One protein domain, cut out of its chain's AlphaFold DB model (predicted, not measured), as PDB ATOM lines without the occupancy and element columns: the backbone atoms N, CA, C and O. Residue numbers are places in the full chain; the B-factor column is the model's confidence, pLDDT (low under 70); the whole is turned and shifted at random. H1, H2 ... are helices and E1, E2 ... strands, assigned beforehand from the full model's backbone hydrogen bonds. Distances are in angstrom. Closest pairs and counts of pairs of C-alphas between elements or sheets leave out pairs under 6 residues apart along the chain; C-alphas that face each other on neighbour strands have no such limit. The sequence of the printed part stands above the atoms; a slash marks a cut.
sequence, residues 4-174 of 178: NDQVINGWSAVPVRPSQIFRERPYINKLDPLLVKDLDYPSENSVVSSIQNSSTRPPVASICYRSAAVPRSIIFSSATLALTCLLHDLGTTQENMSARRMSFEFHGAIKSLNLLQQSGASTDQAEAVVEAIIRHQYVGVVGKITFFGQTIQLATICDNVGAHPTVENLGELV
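What this domain is: This is residues 4 to 174 of the 178 residues of an uncharacterized protein of Stachybotrys chartarum IBT 40288 (UniProt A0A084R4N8). The model is a compact, rounded cluster of mostly crossed helices, with H5 and H9 nearest the middle, H8 packed on one side of this pair and H4 on the other. H7 folds back along H8 as a helical hairpin, H3 packs beside H5, H6 sits at a far corner by the first turns of H7, and a two-strand ribbon, E1 and E2, lies by the beginning of H9, while residues 23 to 45 wind along the outside without a named element. The printed part has 171 residues with ten named helices and two named strands, in the order H1 E1 H2 H3 H4 H5 H6 H7 H8 E2 H9 H10; the strands are antiparallel and the class is mostly helix. The radius of gyration of the C-alphas is 15.4 A, and the C-alphas span 41 by 36 by 29 A.

How they stand to each other: H1, residues 4 to 8, is close to but not clearly touching H8, residues 123 to 135, with the closest C-alphas, Gln 6 and Asp 124, 7.2 A apart. E1, residues 13 to 15, is the antiparallel neighbour of E2, residues 144 to 146; N 14 and O 145 are within hydrogen-bond range at 2.8 A, and N 145 and O 14 at 2.9 A. H2, residues 18 to 22, is close to but not clearly touching H9, residues 147 to 161, with the C-alphas of Pro 18 and Leu 154 closest at 8.0 A. H3, residues 46 to 54, touches H5, residues 78 to 87, at a shallow tilt of 22 degrees, the same way, closest at the C-alphas of Val 48 and Leu 83, 6.1 A. H4, residues 59 to 66, touches H5 at a steep tilt of 49 degrees, closest at the C-alphas of Ala 61 and Cys 85, 5.5 A. H4 also touches H9, at a steep tilt of 65 degrees, closest at the C-alphas of Tyr 65 and Ala 155, 6.0 A. H5 touches H8 at a steep tilt of 48 degrees, with the C-alphas of Thr 84 and Val 129 closest at 5.1 A. H5 and H9 only just touch, with 3 pairs of C-alphas within 8 A, made by residues 148 to 152 of H9 alone. H6, residues 94 to 99, is about perpendicular, at 85 degrees, to H7, residues 104 to 118, and touches its residues 104 to 108 alone, closest at the C-alphas of Met 97 and Phe 104, 7.0 A. H7 and H8 form a helical hairpin, at a shallow tilt of 12 degrees, opposite ways, with the C-alphas of Ala 109 and Val 130 closest at 5.1 A. H9 touches H8 with residues 148 to 153 alone, closest at the C-alphas of Gly 149 and Ala 132, 3.9 A. H10, residues 170 to 173, touches H9, closest at the C-alphas of Gly 171 and Cys 158, 5.9 A. Every O i to N i+4 pair is within hydrogen-bond range in H1, H2, H5, H6, H7, H8 and H9; H3 has 4 of 5, H4 has 0 of 4 but 2 of 5 O i to N i+3 pairs, and H10 is too short for an i+4 pair.

Where its parts are: H1 begins at C-alpha 4, (29.412, -18.566, -20.389). From first to last C-alpha, H3 measures 12.7 A, H4 12.3 A, H5 14.3 A, H7 20.8 A, H8 18.4 A and H9 21.1 A. H7 begins at C-alpha 104, (6.465, -3.787, -35.748), and H10 ends at C-alpha 173, (13.042, -28.282, -44.296).

The domain as a whole: The C-alphas farthest apart, Asn 29 and Ala 99, are 43.7 A apart. The printed part has no cut; the links H2 to H3 and H4 to H5 are long. The mean pLDDT of the printed part is 79.1, and residues 25 to 40, 55 to 74 and 158 to 174 are under 70.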
ATOM      1  N   ASN A   4      30.284 -17.465 -20.003       70.69
ATOM      2  CA  ASN A   4      29.412 -18.566 -20.389       70.69
ATOM      3  C   ASN A   4      28.013 -18.096 -20.831       70.69
ATOM      4  O   ASN A   4      27.445 -18.680 -21.750       70.69
ATOM      5  N   ASP A   5      27.490 -17.019 -20.231       76.56
ATOM      6  CA  ASP A   5      26.150 -16.491 -20.528       76.56
ATOM      7  C   ASP A   5      26.086 -15.962 -21.965       76.56
ATOM      8  O   ASP A   5      25.153 -16.266 -22.709       76.56
ATOM      9  N   GLN A   6      27.147 -15.272 -22.399       81.25
ATOM     10  CA  GLN A   6      27.200 -14.693 -23.737       81.25
ATOM     11  C   GLN A   6      27.182 -15.762 -24.840       81.25
ATOM     12  O   GLN A   6      26.543 -15.603 -25.882       81.25
ATOM     13  N   VAL A   7      27.884 -16.874 -24.604       82.25
ATOM     14  CA  VAL A   7      27.951 -17.989 -25.552       82.25
ATOM     15  C   VAL A   7      26.580 -18.644 -25.683       82.25
ATOM     16  O   VAL A   7      26.074 -18.783 -26.799       82.25
ATOM     17  N   ILE A   8      25.946 -18.990 -24.558       87.75
ATOM     18  CA  ILE A   8      24.657 -19.691 -24.586       87.75
ATOM     19  C   ILE A   8      23.506 -18.793 -25.057       87.75
ATOM     20  O   ILE A   8      22.547 -19.304 -25.635       87.75
ATOM     21  N   ASN A   9      23.595 -17.473 -24.870       91.88
ATOM     22  CA  ASN A   9      22.605 -16.515 -25.366       91.88
ATOM     23  C   ASN A   9      22.826 -16.099 -26.828       91.88
ATOM     24  O   ASN A   9      22.161 -15.199 -27.330       91.88
ATOM     25  N   GLY A  10      23.700 -16.798 -27.556       88.62
ATOM     26  CA  GLY A  10      23.741 -16.701 -29.011       88.62
ATOM     27  C   GLY A  10      24.467 -15.467 -29.544       88.62
ATOM     28  O   GLY A  10      24.352 -15.177 -30.736       88.62
ATOM     29  N   TRP A  11      25.288 -14.790 -28.733       92.81
ATOM     30  CA  TRP A  11      26.135 -13.664 -29.166       92.81
ATOM     31  C   TRP A  11      27.301 -14.068 -30.086       92.81
ATOM     32  O   TRP A  11      28.207 -13.285 -30.367       92.81
ATOM     33  N   SER A  12      27.277 -15.292 -30.606       89.12
ATOM     34  CA  SER A  12      28.189 -15.740 -31.652       89.12
ATOM     35  C   SER A  12      27.835 -15.075 -32.979       89.12
ATOM     36  O   SER A  12      26.712 -15.192 -33.464       89.12
ATOM     37  N   ALA A  13      28.803 -14.392 -33.586       90.88
ATOM     38  CA  ALA A  13      28.608 -13.722 -34.864       90.88
ATOM     39  C   ALA A  13      28.662 -14.725 -36.030       90.88
ATOM     40  O   ALA A  13      29.707 -15.327 -36.291       90.88
ATOM     41  N   VAL A  14      27.565 -14.843 -36.773       88.88
ATOM     42  CA  VAL A  14      27.436 -15.690 -37.969       88.88
ATOM     43  C   VAL A  14      27.175 -14.832 -39.213       88.88
ATOM     44  O   VAL A  14      26.735 -13.686 -39.079       88.88
ATOM     45  N   PRO A  15      27.478 -15.323 -40.429       90.50
ATOM     46  CA  PRO A  15      27.122 -14.616 -41.655       90.50
ATOM     47  C   PRO A  15      25.622 -14.327 -41.732       90.50
ATOM     48  O   PRO A  15      24.830 -15.225 -41.479       90.50
ATOM     49  N   VAL A  16      25.239 -13.110 -42.134       88.94
ATOM     50  CA  VAL A  16      23.816 -12.786 -42.368       88.94
ATOM     51  C   VAL A  16      23.269 -13.463 -43.630       88.94
ATOM     52  O   VAL A  16      22.084 -13.758 -43.730       88.94
ATOM     53  N   ARG A  17      24.142 -13.726 -44.614       87.50
ATOM     54  CA  ARG A  17      23.774 -14.410 -45.856       87.50
ATOM     55  C   ARG A  17      23.754 -15.923 -45.608       87.50
ATOM     56  O   ARG A  17      24.832 -16.498 -45.428       87.50
ATOM     57  N   PRO A  18      22.597 -16.606 -45.694       80.06
ATOM     58  CA  PRO A  18      22.530 -18.027 -45.355       80.06
ATOM     59  C   PRO A  18      23.343 -18.933 -46.279       80.06
ATOM     60  O   PRO A  18      23.853 -19.955 -45.832       80.06
ATOM     61  N   SER A  19      23.533 -18.553 -47.548       81.38
ATOM     62  CA  SER A  19      24.334 -19.343 -48.494       81.38
ATOM     63  C   SER A  19      25.783 -19.532 -48.019       81.38
ATOM     64  O   SER A  19      26.374 -20.587 -48.236       81.38
ATOM     65  N   GLN A  20      26.332 -18.571 -47.262       84.62
ATOM     66  CA  GLN A  20      27.664 -18.680 -46.658       84.62
ATOM     67  C   GLN A  20      27.702 -19.686 -45.502       84.62
ATOM     68  O   GLN A  20      28.732 -20.316 -45.270       84.62
ATOM     69  N   ILE A  21      26.582 -19.861 -44.795       80.50
ATOM     70  CA  ILE A  21      26.430 -20.865 -43.734       80.50
ATOM     71  C   ILE A  21      26.314 -22.250 -44.366       80.50
ATOM     72  O   ILE A  21      27.043 -23.169 -43.994       80.50
ATOM     73  N   PHE A  22      25.446 -22.388 -45.369       76.56
ATOM     74  CA  PHE A  22      25.175 -23.665 -46.026       76.56
ATOM     75  C   PHE A  22      26.184 -24.041 -47.120       76.56
ATOM     76  O   PHE A  22      26.058 -25.104 -47.723       76.56
ATOM     77  N   ARG A  23      27.212 -23.217 -47.362       82.38
ATOM     78  CA  ARG A  23      28.230 -23.424 -48.410       82.38
ATOM     79  C   ARG A  23      27.607 -23.592 -49.801       82.38
ATOM     80  O   ARG A  23      27.971 -24.513 -50.529       82.38
ATOM     81  N   GLU A  24      26.661 -22.714 -50.133       76.50
ATOM     82  CA  GLU A  24      25.917 -22.704 -51.404       76.50
ATOM     83  C   GLU A  24      25.098 -23.990 -51.655       76.50
ATOM     84  O   GLU A  24      24.820 -24.361 -52.791       76.50
ATOM     85  N   ARG A  25      24.714 -24.699 -50.583       67.19
ATOM     86  CA  ARG A  25      23.833 -25.879 -50.620       67.19
ATOM     87  C   ARG A  25      22.490 -25.571 -49.944       67.19
ATOM     88  O   ARG A  25      22.434 -24.655 -49.127       67.19
ATOM     89  N   PRO A  26      21.425 -26.349 -50.213       62.94
ATOM     90  CA  PRO A  26      20.149 -26.213 -49.501       62.94
ATOM     91  C   PRO A  26      20.262 -26.547 -48.002       62.94
ATOM     92  O   PRO A  26      19.536 -25.999 -47.180       62.94
ATOM     93  N   TYR A  27      21.195 -27.430 -47.635       65.38
ATOM     94  CA  TYR A  27      21.480 -27.837 -46.259       65.38
ATOM     95  C   TYR A  27      22.912 -28.382 -46.135       65.38
ATOM     96  O   TYR A  27      23.497 -28.867 -47.108       65.38
ATOM     97  N   ILE A  28      23.486 -28.336 -44.923       67.25
ATOM     98  CA  ILE A  28      24.777 -28.992 -44.624       67.25
ATOM     99  C   ILE A  28      24.580 -30.507 -44.476       67.25
ATOM    100  O   ILE A  28      25.366 -31.282 -45.014       67.25
ATOM    101  N   ASN A  29      23.515 -30.915 -43.780       63.94
ATOM    102  CA  ASN A  29      23.114 -32.306 -43.579       63.94
ATOM    103  C   ASN A  29      21.621 -32.432 -43.886       63.94
ATOM    104  O   ASN A  29      20.851 -31.560 -43.483       63.94
ATOM    105  N   LYS A  30      21.217 -33.501 -44.581       60.88
ATOM    106  CA  LYS A  30      19.795 -33.807 -44.766       60.88
ATOM    107  C   LYS A  30      19.203 -34.155 -43.404       60.88
ATOM    108  O   LYS A  30      19.835 -34.866 -42.626       60.88
ATOM    109  N   LEU A  31      18.027 -33.620 -43.120       59.16
ATOM    110  CA  LEU A  31      17.399 -33.731 -41.814       59.16
ATOM    111  C   LEU A  31      16.374 -34.846 -41.837       59.16
ATOM    112  O   LEU A  31      15.613 -34.969 -42.800       59.16
ATOM    113  N   ASP A  32      16.334 -35.607 -40.755       55.53
ATOM    114  CA  ASP A  32      15.203 -36.475 -40.482       55.53
ATOM    115  C   ASP A  32      14.033 -35.626 -39.962       55.53
ATOM    116  O   ASP A  32      14.261 -34.653 -39.229       55.53
ATOM    117  N   PRO A  33      12.779 -35.961 -40.319       55.69
ATOM    118  CA  PRO A  33      11.609 -35.286 -39.778       55.69
ATOM    119  C   PRO A  33      11.630 -35.311 -38.246       55.69
ATOM    120  O   PRO A  33      11.716 -36.374 -37.634       55.69
ATOM    121  N   LEU A  34      11.541 -34.134 -37.628       56.19
ATOM    122  CA  LEU A  34      11.465 -33.980 -36.176       56.19
ATOM    123  C   LEU A  34      10.018 -33.733 -35.769       56.19
ATOM    124  O   LEU A  34       9.379 -32.800 -36.258       56.19
ATOM    125  N   LEU A  35       9.494 -34.569 -34.873       57.06
ATOM    126  CA  LEU A  35       8.145 -34.386 -34.359       57.06
ATOM    127  C   LEU A  35       8.156 -33.355 -33.233       57.06
ATOM    128  O   LEU A  35       9.069 -33.302 -32.416       57.06
ATOM    129  N   VAL A  36       7.073 -32.583 -33.146       55.28
ATOM    130  CA  VAL A  36       6.836 -31.595 -32.079       55.28
ATOM    131  C   VAL A  36       7.037 -32.185 -30.680       55.28
ATOM    132  O   VAL A  36       7.593 -31.533 -29.806       55.28
ATOM    133  N   LYS A  37       6.601 -33.433 -30.484       59.44
ATOM    134  CA  LYS A  37       6.696 -34.159 -29.209       59.44
ATOM    135  C   LYS A  37       8.132 -34.533 -28.814       59.44
ATOM    136  O   LYS A  37       8.367 -34.817 -27.649       59.44
ATOM    137  N   ASP A  38       9.053 -34.557 -29.777       59.28
ATOM    138  CA  ASP A  38      10.453 -34.941 -29.568       59.28
ATOM    139  C   ASP A  38      11.323 -33.717 -29.220       59.28
ATOM    140  O   ASP A  38      12.547 -33.810 -29.141       59.28
ATOM    141  N   LEU A  39      10.704 -32.545 -29.050       62.84
ATOM    142  CA  LEU A  39      11.395 -31.313 -28.709       62.84
ATOM    143  C   LEU A  39      11.357 -31.062 -27.206       62.84
ATOM    144  O   LEU A  39      10.293 -30.856 -26.623       62.84
ATOM    145  N   ASP A  40      12.545 -30.945 -26.618       68.19
ATOM    146  CA  ASP A  40      12.728 -30.442 -25.259       68.19
ATOM    147  C   ASP A  40      12.398 -28.942 -25.214       68.19
ATOM    148  O   ASP A  40      13.253 -28.063 -25.404       68.19
ATOM    149  N   TYR A  41      11.117 -28.638 -25.016       75.62
ATOM    150  CA  TYR A  41      10.647 -27.282 -24.789       75.62
ATOM    151  C   TYR A  41      10.858 -26.896 -23.312       75.62
ATOM    152  O   TYR A  41      10.456 -27.644 -22.423       75.62
ATOM    153  N   PRO A  42      11.470 -25.736 -23.010       85.12
ATOM    154  CA  PRO A  42      11.851 -25.357 -21.648       85.12
ATOM    155  C   PRO A  42      10.666 -24.792 -20.839       85.12
ATOM    156  O   PRO A  42      10.742 -23.671 -20.338       85.12
ATOM    157  N   SER A  43       9.574 -25.555 -20.706       81.62
ATOM    158  CA  SER A  43       8.368 -25.156 -19.956       81.62
ATOM    159  C   SER A  43       8.644 -24.884 -18.479       81.62
ATOM    160  O   SER A  43       8.045 -23.984 -17.901       81.62
ATOM    161  N   GLU A  44       9.590 -25.617 -17.891       85.06
ATOM    162  CA  GLU A  44       9.968 -25.484 -16.479       85.06
ATOM    163  C   GLU A  44      10.739 -24.188 -16.183       85.06
ATOM    164  O   GLU A  44      10.939 -23.822 -15.025       85.06
ATOM    165  N   ASN A  45      11.196 -23.466 -17.213       90.31
ATOM    166  CA  ASN A  45      11.806 -22.161 -17.014       90.31
ATOM    167  C   ASN A  45      10.723 -21.134 -16.628       90.31
ATOM    168  O   ASN A  45       9.737 -20.944 -17.342       90.31
ATOM    169  N   SER A  46      10.918 -20.442 -15.505       93.25
ATOM    170  CA  SER A  46       9.936 -19.498 -14.953       93.25
ATOM    171  C   SER A  46       9.631 -18.319 -15.884       93.25
ATOM    172  O   SER A  46       8.483 -17.895 -15.987       93.25
ATOM    173  N   VAL A  47      10.635 -17.810 -16.603       93.75
ATOM    174  CA  VAL A  47      10.452 -16.714 -17.566       93.75
ATOM    175  C   VAL A  47       9.665 -17.217 -18.775       93.75
ATOM    176  O   VAL A  47       8.699 -16.580 -19.191       93.75
ATOM    177  N   VAL A  48      10.033 -18.384 -19.315       90.31
ATOM    178  CA  VAL A  48       9.340 -18.999 -20.462       90.31
ATOM    179  C   VAL A  48       7.876 -19.265 -20.131       90.31
ATOM    180  O   VAL A  48       7.005 -18.850 -20.892       90.31
ATOM    181  N   SER A  49       7.591 -19.898 -18.993       89.38
ATOM    182  CA  SER A  49       6.216 -20.173 -18.559       89.38
ATOM    183  C   SER A  49       5.421 -18.890 -18.303       89.38
ATOM    184  O   SER A  49       4.278 -18.788 -18.750       89.38
ATOM    185  N   SER A  50       6.026 -17.875 -17.674       91.06
ATOM    186  CA  SER A  50       5.396 -16.561 -17.485       91.06
ATOM    187  C   SER A  50       4.993 -15.923 -18.817       91.06
ATOM    188  O   SER A  50       3.869 -15.440 -18.947       91.06
ATOM    189  N   ILE A  51       5.890 -15.915 -19.806       90.06
ATOM    190  CA  ILE A  51       5.624 -15.309 -21.116       90.06
ATOM    191  C   ILE A  51       4.617 -16.143 -21.911       90.06
ATOM    192  O   ILE A  51       3.696 -15.583 -22.507       90.06
ATOM    193  N   GLN A  52       4.730 -17.470 -21.885       84.69
ATOM    194  CA  GLN A  52       3.813 -18.365 -22.586       84.69
ATOM    195  C   GLN A  52       2.374 -18.231 -22.083       84.69
ATOM    196  O   GLN A  52       1.461 -18.172 -22.896       84.69
ATOM    197  N   ASN A  53       2.161 -18.094 -20.772       80.06
ATOM    198  CA  ASN A  53       0.822 -17.879 -20.214       80.06
ATOM    199  C   ASN A  53       0.176 -16.561 -20.680       80.06
ATOM    200  O   ASN A  53      -1.044 -16.425 -20.649       80.06
ATOM    201  N   SER A  54       0.988 -15.594 -21.119       72.12
ATOM    202  CA  SER A  54       0.528 -14.311 -21.665       72.12
ATOM    203  C   SER A  54       0.421 -14.284 -23.196       72.12
ATOM    204  O   SER A  54      -0.095 -13.314 -23.753       72.12
ATOM    205  N   SER A  55       0.896 -15.328 -23.887       67.44
ATOM    206  CA  SER A  55       0.936 -15.408 -25.349       67.44
ATOM    207  C   SER A  55      -0.043 -16.457 -25.869       67.44
ATOM    208  O   SER A  55      -0.042 -17.605 -25.439       67.44
ATOM    209  N   THR A  56      -0.866 -16.088 -26.849       58.44
ATOM    210  CA  THR A  56      -1.783 -17.018 -27.530       58.44
ATOM    211  C   THR A  56      -1.119 -17.769 -28.685       58.44
ATOM    212  O   THR A  56      -1.771 -18.575 -29.353       58.44
ATOM    213  N   ARG A  57       0.167 -17.505 -28.959       59.72
ATOM    214  CA  ARG A  57       0.874 -18.089 -30.101       59.72
ATOM    215  C   ARG A  57       1.388 -19.487 -29.759       59.72
ATOM    216  O   ARG A  57       2.091 -19.644 -28.759       59.72
ATOM    217  N   PRO A  58       1.087 -20.505 -30.584       52.72
ATOM    218  CA  PRO A  58       1.611 -21.834 -30.346       52.72
ATOM    219  C   PRO A  58       3.140 -21.823 -30.554       52.72
ATOM    220  O   PRO A  58       3.636 -21.090 -31.414       52.72
ATOM    221  N   PRO A  59       3.909 -22.637 -29.810       54.50
ATOM    222  CA  PRO A  59       5.379 -22.651 -29.832       54.50
ATOM    223  C   PRO A  59       6.000 -23.145 -31.158       54.50
ATOM    224  O   PRO A  59       7.174 -23.494 -31.208       54.50
ATOM    225  N   VAL A  60       5.242 -23.181 -32.258       48.66
ATOM    226  CA  VAL A  60       5.588 -23.839 -33.532       48.66
ATOM    227  C   VAL A  60       6.803 -23.206 -34.220       48.66
ATOM    228  O   VAL A  60       7.595 -23.910 -34.837       48.66
ATOM    229  N   ALA A  61       7.060 -21.913 -34.023       45.94
ATOM    230  CA  ALA A  61       8.285 -21.284 -34.528       45.94
ATOM    231  C   ALA A  61       9.561 -21.824 -33.837       45.94
ATOM    232  O   ALA A  61      10.632 -21.850 -34.442       45.94
ATOM    233  N   SER A  62       9.454 -22.326 -32.598       45.78
ATOM    234  CA  SER A  62      10.547 -22.991 -31.861       45.78
ATOM    235  C   SER A  62      10.902 -24.371 -32.426       45.78
ATOM    236  O   SER A  62      11.974 -24.905 -32.133       45.78
ATOM    237  N   ILE A  63       9.997 -24.945 -33.226       45.75
ATOM    238  CA  ILE A  63      10.032 -26.322 -33.734       45.75
ATOM    239  C   ILE A  63      10.804 -26.411 -35.048       45.75
ATOM    240  O   ILE A  63      11.545 -27.369 -35.252       45.75
ATOM    241  N   CYS A  64      10.706 -25.395 -35.908       46.97
ATOM    242  CA  CYS A  64      11.326 -25.427 -37.236       46.97
ATOM    243  C   CYS A  64      12.858 -25.304 -37.235       46.97
ATOM    244  O   CYS A  64      13.479 -25.620 -38.243       46.97
ATOM    245  N   TYR A  65      13.493 -24.844 -36.145       44.50
ATOM    246  CA  TYR A  65      14.921 -24.500 -36.208       44.50
ATOM    247  C   TYR A  65      15.871 -25.407 -35.433       44.50
ATOM    248  O   TYR A  65      17.000 -25.633 -35.877       44.50
ATOM    249  N   ARG A  66      15.427 -26.006 -34.320       47.41
ATOM    250  CA  ARG A  66      16.236 -27.040 -33.648       47.41
ATOM    251  C   ARG A  66      16.463 -28.245 -34.572       47.41
ATOM    252  O   ARG A  66      17.443 -28.966 -34.417       47.41
ATOM    253  N   SER A  67      15.571 -28.407 -35.545       42.56
ATOM    254  CA  SER A  67      15.543 -29.488 -36.509       42.56
ATOM    255  C   SER A  67      16.351 -29.268 -37.775       42.56
ATOM    256  O   SER A  67      16.589 -30.281 -38.419       42.56
ATOM    257  N   ALA A  68      16.800 -28.047 -38.128       46.31
ATOM    258  CA  ALA A  68      17.206 -27.812 -39.517       46.31
ATOM    259  C   ALA A  68      18.589 -27.269 -39.884       46.31
ATOM    260  O   ALA A  68      19.040 -27.499 -41.008       46.31
ATOM    261  N   ALA A  69      19.316 -26.597 -38.997       47.19
ATOM    262  CA  ALA A  69      20.566 -25.964 -39.443       47.19
ATOM    263  C   ALA A  69      21.640 -25.784 -38.376       47.19
ATOM    264  O   ALA A  69      22.754 -25.378 -38.704       47.19
ATOM    265  N   VAL A  70      21.343 -26.087 -37.113       54.09
ATOM    266  CA  VAL A  70      22.299 -25.913 -36.021       54.09
ATOM    267  C   VAL A  70      23.083 -27.214 -35.866       54.09
ATOM    268  O   VAL A  70      22.489 -28.240 -35.530       54.09
ATOM    269  N   PRO A  71      24.407 -27.230 -36.111       54.75
ATOM    270  CA  PRO A  71      25.228 -28.382 -35.772       54.75
ATOM    271  C   PRO A  71      24.975 -28.767 -34.312       54.75
ATOM    272  O   PRO A  71      25.004 -27.896 -33.445       54.75
ATOM    273  N   ARG A  72      24.777 -30.062 -34.018       55.22
ATOM    274  CA  ARG A  72      24.562 -30.568 -32.641       55.22
ATOM    275  C   ARG A  72      25.660 -30.146 -31.645       55.22
ATOM    276  O   ARG A  72      25.485 -30.304 -30.447       55.22
ATOM    277  N   SER A  73      26.788 -29.637 -32.140       59.50
ATOM    278  CA  SER A  73      27.907 -29.105 -31.364       59.50
ATOM    279  C   SER A  73      27.717 -27.674 -30.847       59.50
ATOM    280  O   SER A  73      28.537 -27.231 -30.046       59.50
ATOM    281  N   ILE A  74      26.697 -26.928 -31.290       68.25
ATOM    282  CA  ILE A  74      26.451 -25.568 -30.787       68.25
ATOM    283  C   ILE A  74      25.664 -25.647 -29.480       68.25
ATOM    284  O   ILE A  74      24.527 -26.115 -29.446       68.25
ATOM    285  N   ILE A  75      26.275 -25.148 -28.408       77.56
ATOM    286  CA  ILE A  75      25.645 -25.009 -27.096       77.56
ATOM    287  C   ILE A  75      24.890 -23.680 -27.072       77.56
ATOM    288  O   ILE A  75      25.483 -22.628 -27.301       77.56
ATOM    289  N   PHE A  76      23.593 -23.722 -26.786       84.56
ATOM    290  CA  PHE A  76      22.761 -22.530 -26.649       84.56
ATOM    291  C   PHE A  76      21.661 -22.737 -25.605       84.56
ATOM    292  O   PHE A  76      21.272 -23.863 -25.289       84.56
ATOM    293  N   SER A  77      21.134 -21.632 -25.087       88.50
ATOM    294  CA  SER A  77      20.009 -21.609 -24.160       88.50
ATOM    295  C   SER A  77      18.708 -21.896 -24.906       88.50
ATOM    296  O   SER A  77      18.222 -21.078 -25.695       88.50
ATOM    297  N   SER A  78      18.111 -23.060 -24.637       85.06
ATOM    298  CA  SER A  78      16.788 -23.418 -25.155       85.06
ATOM    299  C   SER A  78      15.719 -22.410 -24.730       85.06
ATOM    300  O   SER A  78      14.836 -22.108 -25.530       85.06
ATOM    301  N   ALA A  79      15.823 -21.868 -23.512       89.25
ATOM    302  CA  ALA A  79      14.913 -20.859 -22.976       89.25
ATOM    303  C   ALA A  79      14.991 -19.548 -23.764       89.25
ATOM    304  O   ALA A  79      13.962 -19.021 -24.172       89.25
ATOM    305  N   THR A  80      16.195 -19.053 -24.052       91.88
ATOM    306  CA  THR A  80      16.377 -17.803 -24.810       91.88
ATOM    307  C   THR A  80      15.845 -17.934 -26.236       91.88
ATOM    308  O   THR A  80      15.147 -17.043 -26.725       91.88
ATOM    309  N   LEU A  81      16.083 -19.081 -26.881       87.56
ATOM    310  CA  LEU A  81      15.501 -19.365 -28.190       87.56
ATOM    311  C   LEU A  81      13.964 -19.415 -28.130       87.56
ATOM    312  O   LEU A  81      13.305 -18.775 -28.946       87.56
ATOM    313  N   ALA A  82      13.392 -20.122 -27.148       85.81
ATOM    314  CA  ALA A  82      11.941 -20.222 -26.971       85.81
ATOM    315  C   ALA A  82      11.291 -18.845 -26.757       85.81
ATOM    316  O   ALA A  82      10.318 -18.517 -27.436       85.81
ATOM    317  N   LEU A  83      11.869 -18.011 -25.887       91.25
ATOM    318  CA  LEU A  83      11.420 -16.635 -25.655       91.25
ATOM    319  C   LEU A  83      11.450 -15.811 -26.944       91.25
ATOM    320  O   LEU A  83      10.484 -15.117 -27.251       91.25
ATOM    321  N   THR A  84      12.519 -15.930 -27.733       91.44
ATOM    322  CA  THR A  84      12.622 -15.218 -29.012       91.44
ATOM    323  C   THR A  84      11.531 -15.663 -29.986       91.44
ATOM    324  O   THR A  84      10.846 -14.823 -30.565       91.44
ATOM    325  N   CYS A  85      11.291 -16.970 -30.117       85.69
ATOM    326  CA  CYS A  85      10.219 -17.502 -30.962       85.69
ATOM    327  C   CYS A  85       8.830 -17.011 -30.530       85.69
ATOM    328  O   CYS A  85       8.039 -16.620 -31.387       85.69
ATOM    329  N   LEU A  86       8.541 -16.998 -29.224       87.12
ATOM    330  CA  LEU A  86       7.262 -16.521 -28.686       87.12
ATOM    331  C   LEU A  86       7.030 -15.028 -28.958       87.12
ATOM    332  O   LEU A  86       5.884 -14.614 -29.131       87.12
ATOM    333  N   LEU A  87       8.103 -14.232 -28.982       92.12
ATOM    334  CA  LEU A  87       8.030 -12.771 -28.944       92.12
ATOM    335  C   LEU A  87       8.359 -12.067 -30.270       92.12
ATOM    336  O   LEU A  87       8.065 -10.878 -30.383       92.12
ATOM    337  N   HIS A  88       8.942 -12.743 -31.269       90.81
ATOM    338  CA  HIS A  88       9.450 -12.068 -32.478       90.81
ATOM    339  C   HIS A  88       8.410 -11.255 -33.253       90.81
ATOM    340  O   HIS A  88       8.703 -10.136 -33.667       90.81
ATOM    341  N   ASP A  89       7.174 -11.742 -33.333       89.50
ATOM    342  CA  ASP A  89       6.068 -11.006 -33.951       89.50
ATOM    343  C   ASP A  89       5.134 -10.356 -32.926       89.50
ATOM    344  O   ASP A  89       3.995 -10.025 -33.258       89.50
ATOM    345  N   LEU A  90       5.562 -10.140 -31.676       91.19
ATOM    346  CA  LEU A  90       4.715  -9.475 -30.677       91.19
ATOM    347  C   LEU A  90       4.188  -8.129 -31.201       91.19
ATOM    348  O   LEU A  90       3.044  -7.767 -30.937       91.19
ATOM    349  N   GLY A  91       4.983  -7.402 -31.987       91.06
ATOM    350  CA  GLY A  91       4.570  -6.131 -32.585       91.06
ATOM    351  C   GLY A  91       3.426  -6.228 -33.602       91.06
ATOM    352  O   GLY A  91       2.813  -5.208 -33.892       91.06
ATOM    353  N   THR A  92       3.113  -7.422 -34.116       89.69
ATOM    354  CA  THR A  92       2.095  -7.634 -35.164       89.69
ATOM    355  C   THR A  92       0.668  -7.755 -34.632       89.69
ATOM    356  O   THR A  92      -0.276  -7.782 -35.422       89.69
ATOM    357  N   THR A  93       0.470  -7.833 -33.309       87.31
ATOM    358  CA  THR A  93      -0.887  -7.932 -32.751       87.31
ATOM    359  C   THR A  93      -1.710  -6.699 -33.123       87.31
ATOM    360  O   THR A  93      -1.185  -5.590 -33.215       87.31
ATOM    361  N   GLN A  94      -3.024  -6.870 -33.296       86.38
ATOM    362  CA  GLN A  94      -3.915  -5.768 -33.681       86.38
ATOM    363  C   GLN A  94      -3.823  -4.573 -32.714       86.38
ATOM    364  O   GLN A  94      -3.833  -3.414 -33.134       86.38
ATOM    365  N   GLU A  95      -3.698  -4.855 -31.417       87.75
ATOM    366  CA  GLU A  95      -3.474  -3.850 -30.377       87.75
ATOM    367  C   GLU A  95      -2.177  -3.063 -30.625       87.75
ATOM    368  O   GLU A  95      -2.189  -1.836 -30.645       87.75
ATOM    369  N   ASN A  96      -1.061  -3.750 -30.888       87.94
ATOM    370  CA  ASN A  96       0.240  -3.104 -31.074       87.94
ATOM    371  C   ASN A  96       0.336  -2.345 -32.409       87.94
ATOM    372  O   ASN A  96       0.887  -1.244 -32.447       87.94
ATOM    373  N   MET A  97      -0.258  -2.884 -33.478       88.19
ATOM    374  CA  MET A  97      -0.310  -2.242 -34.797       88.19
ATOM    375  C   MET A  97      -1.162  -0.968 -34.798       88.19
ATOM    376  O   MET A  97      -0.854  -0.020 -35.516       88.19
ATOM    377  N   SER A  98      -2.226  -0.919 -33.991       86.62
ATOM    378  CA  SER A  98      -3.064   0.282 -33.865       86.62
ATOM    379  C   SER A  98      -2.491   1.315 -32.891       86.62
ATOM    380  O   SER A  98      -2.744   2.510 -33.044       86.62
ATOM    381  N   ALA A  99      -1.684   0.884 -31.919       85.62
ATOM    382  CA  ALA A  99      -1.129   1.761 -30.895       85.62
ATOM    383  C   ALA A  99       0.019   2.661 -31.385       85.62
ATOM    384  O   ALA A  99       0.302   3.685 -30.753       85.62
ATOM    385  N   ARG A 100       0.741   2.287 -32.451       80.50
ATOM    386  CA  ARG A 100       1.997   2.954 -32.842       80.50
ATOM    387  C   ARG A 100       2.185   3.036 -34.357       80.50
ATOM    388  O   ARG A 100       1.660   2.244 -35.118       80.50
ATOM    389  N   ARG A 101       3.007   4.008 -34.774       91.31
ATOM    390  CA  ARG A 101       3.457   4.202 -36.167       91.31
ATOM    391  C   ARG A 101       4.830   3.585 -36.473       91.31
ATOM    392  O   ARG A 101       5.291   3.683 -37.601       91.31
ATOM    393  N   MET A 102       5.520   3.047 -35.465       93.38
ATOM    394  CA  MET A 102       6.838   2.424 -35.639       93.38
ATOM    395  C   MET A 102       6.696   1.073 -36.339       93.38
ATOM    396  O   MET A 102       5.673   0.415 -36.160       93.38
ATOM    397  N   SER A 103       7.730   0.634 -37.064       95.44
ATOM    398  CA  SER A 103       7.763  -0.728 -37.604       95.44
ATOM    399  C   SER A 103       7.621  -1.753 -36.478       95.44
ATOM    400  O   SER A 103       8.100  -1.543 -35.353       95.44
ATOM    401  N   PHE A 104       6.913  -2.842 -36.765       94.31
ATOM    402  CA  PHE A 104       6.465  -3.787 -35.748       94.31
ATOM    403  C   PHE A 104       7.630  -4.519 -35.073       94.31
ATOM    404  O   PHE A 104       7.523  -4.864 -33.900       94.31
ATOM    405  N   GLU A 105       8.755  -4.705 -35.763       94.75
ATOM    406  CA  GLU A 105       9.959  -5.349 -35.237       94.75
ATOM    407  C   GLU A 105      10.566  -4.496 -34.119       94.75
ATOM    408  O   GLU A 105      10.845  -4.996 -33.031       94.75
ATOM    409  N   PHE A 106      10.684  -3.181 -34.338       96.19
ATOM    410  CA  PHE A 106      11.192  -2.247 -33.329       96.19
ATOM    411  C   PHE A 106      10.214  -2.078 -32.169       96.19
ATOM    412  O   PHE A 106      10.614  -2.088 -31.003       96.19
ATOM    413  N   HIS A 107       8.920  -1.924 -32.464       95.69
ATOM    414  CA  HIS A 107       7.926  -1.775 -31.406       95.69
ATOM    415  C   HIS A 107       7.804  -3.048 -30.557       95.69
ATOM    416  O   HIS A 107       7.808  -2.971 -29.325       95.69
ATOM    417  N   GLY A 108       7.745  -4.205 -31.220       95.00
ATOM    418  CA  GLY A 108       7.731  -5.524 -30.600       95.00
ATOM    419  C   GLY A 108       8.965  -5.746 -29.737       95.00
ATOM    420  O   GLY A 108       8.820  -6.116 -28.579       95.00
ATOM    421  N   ALA A 109      10.157  -5.420 -30.238       96.94
ATOM    422  CA  ALA A 109      11.405  -5.480 -29.484       96.94
ATOM    423  C   ALA A 109      11.373  -4.651 -28.186       96.94
ATOM    424  O   ALA A 109      11.698  -5.168 -27.119       96.94
ATOM    425  N   ILE A 110      10.915  -3.396 -28.240       97.00
ATOM    426  CA  ILE A 110      10.801  -2.541 -27.043       97.00
ATOM    427  C   ILE A 110       9.821  -3.145 -26.025       97.00
ATOM    428  O   ILE A 110      10.094  -3.153 -24.823       97.00
ATOM    429  N   LYS A 111       8.673  -3.662 -26.487       95.38
ATOM    430  CA  LYS A 111       7.680  -4.296 -25.602       95.38
ATOM    431  C   LYS A 111       8.249  -5.573 -24.974       95.38
ATOM    432  O   LYS A 111       8.122  -5.760 -23.767       95.38
ATOM    433  N   SER A 112       8.941  -6.387 -25.766       96.19
ATOM    434  CA  SER A 112       9.614  -7.611 -25.328       96.19
ATOM    435  C   SER A 112      10.688  -7.342 -24.280       96.19
ATOM    436  O   SER A 112      10.721  -8.051 -23.280       96.19
ATOM    437  N   LEU A 113      11.510  -6.298 -24.445       98.00
ATOM    438  CA  LEU A 113      12.528  -5.930 -23.455       98.00
ATOM    439  C   LEU A 113      11.906  -5.697 -22.073       98.00
ATOM    440  O   LEU A 113      12.346  -6.281 -21.085       98.00
ATOM    441  N   ASN A 114      10.842  -4.888 -22.025       96.69
ATOM    442  CA  ASN A 114      10.143  -4.570 -20.782       96.69
ATOM    443  C   ASN A 114       9.501  -5.815 -20.156       96.69
ATOM    444  O   ASN A 114       9.640  -6.031 -18.954       96.69
ATOM    445  N   LEU A 115       8.824  -6.641 -20.963       95.62
ATOM    446  CA  LEU A 115       8.185  -7.872 -20.488       95.62
ATOM    447  C   LEU A 115       9.212  -8.850 -19.906       95.62
ATOM    448  O   LEU A 115       9.018  -9.365 -18.811       95.62
ATOM    449  N   LEU A 116      10.330  -9.064 -20.600       96.81
ATOM    450  CA  LEU A 116      11.384  -9.978 -20.159       96.81
ATOM    451  C   LEU A 116      12.012  -9.522 -18.840       96.81
ATOM    452  O   LEU A 116      12.169 -10.332 -17.927       96.81
ATOM    453  N   GLN A 117      12.316  -8.229 -18.710       96.25
ATOM    454  CA  GLN A 117      12.855  -7.664 -17.470       96.25
ATOM    455  C   GLN A 117      11.865  -7.796 -16.303       96.25
ATOM    456  O   GLN A 117      12.264  -8.171 -15.202       96.25
ATOM    457  N   GLN A 118      10.574  -7.550 -16.541       96.12
ATOM    458  CA  GLN A 118       9.520  -7.709 -15.529       96.12
ATOM    459  C   GLN A 118       9.323  -9.172 -15.110       96.12
ATOM    460  O   GLN A 118       9.064  -9.442 -13.939       96.12
ATOM    461  N   SER A 119       9.492 -10.113 -16.039       95.12
ATOM    462  CA  SER A 119       9.433 -11.556 -15.778       95.12
ATOM    463  C   SER A 119      10.719 -12.129 -15.166       95.12
ATOM    464  O   SER A 119      10.788 -13.333 -14.931       95.12
ATOM    465  N   GLY A 120      11.730 -11.299 -14.890       95.75
ATOM    466  CA  GLY A 120      12.964 -11.716 -14.219       95.75
ATOM    467  C   GLY A 120      14.033 -12.313 -15.138       95.75
ATOM    468  O   GLY A 120      14.951 -12.971 -14.647       95.75
ATOM    469  N   ALA A 121      13.948 -12.097 -16.454       95.94
ATOM    470  CA  ALA A 121      15.045 -12.423 -17.361       95.94
ATOM    471  C   ALA A 121      16.299 -11.611 -17.003       95.94
ATOM    472  O   ALA A 121      16.214 -10.444 -16.609       95.94
ATOM    473  N   SER A 122      17.480 -12.203 -17.185       95.88
ATOM    474  CA  SER A 122      18.725 -11.442 -17.073       95.88
ATOM    475  C   SER A 122      18.811 -10.395 -18.188       95.88
ATOM    476  O   SER A 122      18.255 -10.580 -19.271       95.88
ATOM    477  N   THR A 123      19.551  -9.307 -17.949       96.00
ATOM    478  CA  THR A 123      19.782  -8.267 -18.963       96.00
ATOM    479  C   THR A 123      20.339  -8.856 -20.259       96.00
ATOM    480  O   THR A 123      19.807  -8.577 -21.323       96.00
ATOM    481  N   ASP A 124      21.330  -9.747 -20.159       96.38
ATOM    482  CA  ASP A 124      21.958 -10.405 -21.311       96.38
ATOM    483  C   ASP A 124      20.962 -11.256 -22.119       96.38
ATOM    484  O   ASP A 124      20.920 -11.174 -23.344       96.38
ATOM    485  N   GLN A 125      20.104 -12.029 -21.442       95.88
ATOM    486  CA  GLN A 125      19.066 -12.815 -22.111       95.88
ATOM    487  C   GLN A 125      18.035 -11.909 -22.792       95.88
ATOM    488  O   GLN A 125      17.651 -12.167 -23.934       95.88
ATOM    489  N   ALA A 126      17.583 -10.860 -22.103       97.62
ATOM    490  CA  ALA A 126      16.596  -9.936 -22.643       97.62
ATOM    491  C   ALA A 126      17.139  -9.187 -23.871       97.62
ATOM    492  O   ALA A 126      16.447  -9.087 -24.883       97.62
ATOM    493  N   GLU A 127      18.389  -8.730 -23.816       97.88
ATOM    494  CA  GLU A 127      19.073  -8.074 -24.934       97.88
ATOM    495  C   GLU A 127      19.307  -9.031 -26.109       97.88
ATOM    496  O   GLU A 127      19.081  -8.642 -27.254       97.88
ATOM    497  N   ALA A 128      19.670 -10.292 -25.852       96.94
ATOM    498  CA  ALA A 128      19.847 -11.293 -26.903       96.94
ATOM    499  C   ALA A 128      18.540 -11.586 -27.655       96.94
ATOM    500  O   ALA A 128      18.535 -11.658 -28.888       96.94
ATOM    501  N   VAL A 129      17.427 -11.716 -26.920       96.19
ATOM    502  CA  VAL A 129      16.089 -11.845 -27.516       96.19
ATOM    503  C   VAL A 129      15.793 -10.610 -28.366       96.19
ATOM    504  O   VAL A 129      15.450 -10.732 -29.537       96.19
ATOM    505  N   VAL A 130      15.965  -9.416 -27.806       97.94
ATOM    506  CA  VAL A 130      15.629  -8.146 -28.462       97.94
ATOM    507  C   VAL A 130      16.449  -7.895 -29.730       97.94
ATOM    508  O   VAL A 130      15.864  -7.520 -30.744       97.94
ATOM    509  N   GLU A 131      17.757  -8.158 -29.721       97.62
ATOM    510  CA  GLU A 131      18.618  -8.058 -30.912       97.62
ATOM    511  C   GLU A 131      18.117  -8.974 -32.039       97.62
ATOM    512  O   GLU A 131      18.037  -8.563 -33.201       97.62
ATOM    513  N   ALA A 132      17.721 -10.207 -31.704       94.88
ATOM    514  CA  ALA A 132      17.162 -11.137 -32.678       94.88
ATOM    515  C   ALA A 132      15.801 -10.658 -33.218       94.88
ATOM    516  O   ALA A 132      15.584 -10.711 -34.428       94.88
ATOM    517  N   ILE A 133      14.919 -10.127 -32.360       95.69
ATOM    518  CA  ILE A 133      13.622  -9.562 -32.773       95.69
ATOM    519  C   ILE A 133      13.817  -8.357 -33.692       95.69
ATOM    520  O   ILE A 133      13.185  -8.291 -34.738       95.69
ATOM    521  N   ILE A 134      14.695  -7.409 -33.369       96.81
ATOM    522  CA  ILE A 134      14.895  -6.213 -34.206       96.81
ATOM    523  C   ILE A 134      15.280  -6.600 -35.639       96.81
ATOM    524  O   ILE A 134      14.883  -5.945 -36.601       96.81
ATOM    525  N   ARG A 135      16.055  -7.676 -35.787       94.19
ATOM    526  CA  ARG A 135      16.652  -8.065 -37.064       94.19
ATOM    527  C   ARG A 135      15.936  -9.220 -37.758       94.19
ATOM    528  O   ARG A 135      16.384  -9.595 -38.834       94.19
ATOM    529  N   HIS A 136      14.846  -9.777 -37.231       90.38
ATOM    530  CA  HIS A 136      14.268 -11.012 -37.788       90.38
ATOM    531  C   HIS A 136      13.671 -10.879 -39.204       90.38
ATOM    532  O   HIS A 136      13.590 -11.876 -39.912       90.38
ATOM    533  N   GLN A 137      13.322  -9.667 -39.651       86.44
ATOM    534  CA  GLN A 137      12.921  -9.392 -41.045       86.44
ATOM    535  C   GLN A 137      14.071  -8.856 -41.917       86.44
ATOM    536  O   GLN A 137      13.905  -8.603 -43.111       86.44
ATOM    537  N   TYR A 138      15.260  -8.655 -41.343       81.19
ATOM    538  CA  TYR A 138      16.400  -8.071 -42.045       81.19
ATOM    539  C   TYR A 138      17.130  -9.115 -42.905       81.19
ATOM    540  O   TYR A 138      18.170  -9.645 -42.514       81.19
ATOM    541  N   VAL A 139      16.626  -9.391 -44.107       76.62
ATOM    542  CA  VAL A 139      17.288 -10.301 -45.060       76.62
ATOM    543  C   VAL A 139      18.485  -9.600 -45.715       76.62
ATOM    544  O   VAL A 139      18.416  -9.066 -46.822       76.62
ATOM    545  N   GLY A 140      19.594  -9.536 -44.979       76.69
ATOM    546  CA  GLY A 140      20.833  -8.904 -45.419       76.69
ATOM    547  C   GLY A 140      21.664  -9.795 -46.344       76.69
ATOM    548  O   GLY A 140      21.669 -11.017 -46.235       76.69
ATOM    549  N   VAL A 141      22.444  -9.171 -47.232       77.19
ATOM    550  CA  VAL A 141      23.365  -9.883 -48.140       77.19
ATOM    551  C   VAL A 141      24.840  -9.750 -47.753       77.19
ATOM    552  O   VAL A 141      25.664 -10.473 -48.310       77.19
ATOM    553  N   VAL A 142      25.195  -8.851 -46.827       87.94
ATOM    554  CA  VAL A 142      26.575  -8.586 -46.380       87.94
ATOM    555  C   VAL A 142      26.597  -8.362 -44.867       87.94
ATOM    556  O   VAL A 142      25.700  -7.727 -44.321       87.94
ATOM    557  N   GLY A 143      27.651  -8.841 -44.203       91.19
ATOM    558  CA  GLY A 143      27.899  -8.609 -42.782       91.19
ATOM    559  C   GLY A 143      27.586  -9.817 -41.905       91.19
ATOM    560  O   GLY A 143      27.518 -10.956 -42.373       91.19
ATOM    561  N   LYS A 144      27.441  -9.553 -40.606       92.88
ATOM    562  CA  LYS A 144      27.178 -10.570 -39.588       92.88
ATOM    563  C   LYS A 144      25.922 -10.248 -38.781       92.88
ATOM    564  O   LYS A 144      25.456  -9.104 -38.726       92.88
ATOM    565  N   ILE A 145      25.394 -11.277 -38.146       93.62
ATOM    566  CA  ILE A 145      24.273 -11.236 -37.209       93.62
ATOM    567  C   ILE A 145      24.573 -12.189 -36.045       93.62
ATOM    568  O   ILE A 145      25.494 -13.003 -36.131       93.62
ATOM    569  N   THR A 146      23.839 -12.071 -34.942       92.94
ATOM    570  CA  THR A 146      23.900 -13.051 -33.854       92.94
ATOM    571  C   THR A 146      23.386 -14.409 -34.324       92.94
ATOM    572  O   THR A 146      22.572 -14.505 -35.249       92.94
ATOM    573  N   PHE A 147      23.834 -15.475 -33.667       89.12
ATOM    574  CA  PHE A 147      23.371 -16.829 -33.946       89.12
ATOM    575  C   PHE A 147      21.844 -16.937 -33.820       89.12
ATOM    576  O   PHE A 147      21.196 -17.505 -34.701       89.12
ATOM    577  N   PHE A 148      21.255 -16.334 -32.780       89.56
ATOM    578  CA  PHE A 148      19.798 -16.297 -32.630       89.56
ATOM    579  C   PHE A 148      19.105 -15.411 -33.663       89.56
ATOM    580  O   PHE A 148      18.067 -15.811 -34.178       89.56
ATOM    581  N   GLY A 149      19.681 -14.271 -34.051       90.94
ATOM    582  CA  GLY A 149      19.115 -13.459 -35.128       90.94
ATOM    583  C   GLY A 149      19.028 -14.236 -36.443       90.94
ATOM    584  O   GLY A 149      17.962 -14.298 -37.049       90.94
ATOM    585  N   GLN A 150      20.107 -14.918 -36.841       88.06
ATOM    586  CA  GLN A 150      20.111 -15.763 -38.042       88.06
ATOM    587  C   GLN A 150      19.122 -16.925 -37.948       88.06
ATOM    588  O   GLN A 150      18.461 -17.277 -38.927       88.06
ATOM    589  N   THR A 151      19.053 -17.527 -36.761       84.19
ATOM    590  CA  THR A 151      18.150 -18.631 -36.456       84.19
ATOM    591  C   THR A 151      16.704 -18.229 -36.705       84.19
ATOM    592  O   THR A 151      15.987 -18.900 -37.447       84.19
ATOM    593  N   ILE A 152      16.289 -17.105 -36.128       85.75
ATOM    594  CA  ILE A 152      14.914 -16.633 -36.246       85.75
ATOM    595  C   ILE A 152      14.624 -16.147 -37.661       85.75
ATOM    596  O   ILE A 152      13.585 -16.512 -38.189       85.75
ATOM    597  N   GLN A 153      15.543 -15.435 -38.323       85.12
ATOM    598  CA  GLN A 153      15.360 -15.039 -39.728       85.12
ATOM    599  C   GLN A 153      15.033 -16.231 -40.627       85.12
ATOM    600  O   GLN A 153      14.063 -16.213 -41.382       85.12
ATOM    601  N   LEU A 154      15.840 -17.289 -40.540       79.50
ATOM    602  CA  LEU A 154      15.631 -18.481 -41.349       79.50
ATOM    603  C   LEU A 154      14.332 -19.198 -40.976       79.50
ATOM    604  O   LEU A 154      13.613 -19.620 -41.875       79.50
ATOM    605  N   ALA A 155      14.001 -19.288 -39.684       76.69
ATOM    606  CA  ALA A 155      12.733 -19.858 -39.238       76.69
ATOM    607  C   ALA A 155      11.526 -19.076 -39.786       76.69
ATOM    608  O   ALA A 155      10.608 -19.680 -40.333       76.69
ATOM    609  N   THR A 156      11.554 -17.744 -39.709       76.88
ATOM    610  CA  THR A 156      10.504 -16.861 -40.234       76.88
ATOM    611  C   THR A 156      10.355 -17.007 -41.751       76.88
ATOM    612  O   THR A 156       9.235 -17.063 -42.253       76.88
ATOM    613  N   ILE A 157      11.455 -17.114 -42.503       73.88
ATOM    614  CA  ILE A 157      11.400 -17.288 -43.965       73.88
ATOM    615  C   ILE A 157      10.857 -18.673 -44.342       73.88
ATOM    616  O   ILE A 157      10.042 -18.778 -45.264       73.88
ATOM    617  N   CYS A 158      11.266 -19.723 -43.620       68.06
ATOM    618  CA  CYS A 158      10.711 -21.067 -43.780       68.06
ATOM    619  C   CYS A 158       9.188 -21.073 -43.581       68.06
ATOM    620  O   CYS A 158       8.481 -21.610 -44.429       68.06
ATOM    621  N   ASP A 159       8.701 -20.463 -42.496       65.00
ATOM    622  CA  ASP A 159       7.283 -20.481 -42.109       65.00
ATOM    623  C   ASP A 159       6.408 -19.614 -43.034       65.00
ATOM    624  O   ASP A 159       5.318 -20.021 -43.433       65.00
ATOM    625  N   ASN A 160       6.903 -18.439 -43.442       66.94
ATOM    626  CA  ASN A 160       6.108 -17.471 -44.203       66.94
ATOM    627  C   ASN A 160       6.126 -17.690 -45.722       66.94
ATOM    628  O   ASN A 160       5.144 -17.381 -46.397       66.94
ATOM    629  N   VAL A 161       7.256 -18.133 -46.281       60.06
ATOM    630  CA  VAL A 161       7.485 -18.110 -47.740       60.06
ATOM    631  C   VAL A 161       7.812 -19.498 -48.291       60.06
ATOM    632  O   VAL A 161       7.570 -19.758 -49.467       60.06
ATOM    633  N   GLY A 162       8.388 -20.392 -47.479       56.19
ATOM    634  CA  GLY A 162       8.892 -21.690 -47.945       56.19
ATOM    635  C   GLY A 162      10.034 -21.585 -48.973       56.19
ATOM    636  O   GLY A 162      10.448 -22.589 -49.547       56.19
ATOM    637  N   ALA A 163      10.557 -20.382 -49.225       54.31
ATOM    638  CA  ALA A 163      11.614 -20.111 -50.193       54.31
ATOM    639  C   ALA A 163      12.505 -18.961 -49.704       54.31
ATOM    640  O   ALA A 163      12.015 -17.973 -49.160       54.31
ATOM    641  N   HIS A 164      13.817 -19.076 -49.926       59.31
ATOM    642  CA  HIS A 164      14.794 -18.025 -49.631       59.31
ATOM    643  C   HIS A 164      15.475 -17.573 -50.927       59.31
ATOM    644  O   HIS A 164      15.901 -18.435 -51.694       59.31
ATOM    645  N   PRO A 165      15.699 -16.263 -51.157       57.38
ATOM    646  CA  PRO A 165      16.321 -15.766 -52.393       57.38
ATOM    647  C   PRO A 165      17.713 -16.339 -52.702       57.38
ATOM    648  O   PRO A 165      18.198 -16.236 -53.821       57.38
ATOM    649  N   THR A 166      18.380 -16.900 -51.693       62.12
ATOM    650  CA  THR A 166      19.752 -17.431 -51.783       62.12
ATOM    651  C   THR A 166      19.887 -18.879 -51.305       62.12
ATOM    652  O   THR A 166      21.011 -19.338 -51.122       62.12
ATOM    653  N   VAL A 167      18.784 -19.563 -50.981       59.00
ATOM    654  CA  VAL A 167      18.802 -20.980 -50.578       59.00
ATOM    655  C   VAL A 167      17.669 -21.676 -51.316       59.00
ATOM    656  O   VAL A 167      16.496 -21.490 -50.987       59.00
ATOM    657  N   GLU A 168      18.027 -22.441 -52.344       64.81
ATOM    658  CA  GLU A 168      17.070 -23.242 -53.105       64.81
ATOM    659  C   GLU A 168      16.415 -24.298 -52.203       64.81
ATOM    660  O   GLU A 168      17.049 -24.821 -51.288       64.81
ATOM    661  N   ASN A 169      15.139 -24.607 -52.456       61.28
ATOM    662  CA  ASN A 169      14.376 -25.664 -51.776       61.28
ATOM    663  C   ASN A 169      14.331 -25.566 -50.237       61.28
ATOM    664  O   ASN A 169      14.139 -26.573 -49.559       61.28
ATOM    665  N   LEU A 170      14.451 -24.356 -49.672       63.72
ATOM    666  CA  LEU A 170      14.370 -24.137 -48.221       63.72
ATOM    667  C   LEU A 170      13.076 -24.718 -47.606       63.72
ATOM    668  O   LEU A 170      13.100 -25.241 -46.495       63.72
ATOM    669  N   GLY A 171      11.956 -24.683 -48.333       56.25
ATOM    670  CA  GLY A 171      10.674 -25.237 -47.890       56.25
ATOM    671  C   GLY A 171      10.678 -26.746 -47.636       56.25
ATOM    672  O   GLY A 171       9.849 -27.224 -46.867       56.25
ATOM    673  N   GLU A 172      11.634 -27.504 -48.188       60.88
ATOM    674  CA  GLU A 172      11.782 -28.938 -47.892       60.88
ATOM    675  C   GLU A 172      12.217 -29.211 -46.442       60.88
ATOM    676  O   GLU A 172      12.065 -30.333 -45.959       60.88
ATOM    677  N   LEU A 173      12.723 -28.194 -45.727       54.59
ATOM    678  CA  LEU A 173      13.042 -28.282 -44.296       54.59
ATOM    679  C   LEU A 173      11.780 -28.373 -43.422       54.59
ATOM    680  O   LEU A 173      11.847 -28.865 -42.297       54.59
ATOM    681  N   VAL A 174      10.631 -27.921 -43.933       50.09
ATOM    682  CA  VAL A 174       9.343 -27.947 -43.234       50.09
ATOM    683  C   VAL A 174       8.471 -29.032 -43.864       50.09
ATOM    684  O   VAL A 174       7.597 -28.765 -44.683       50.09
TER     685      VAL A 174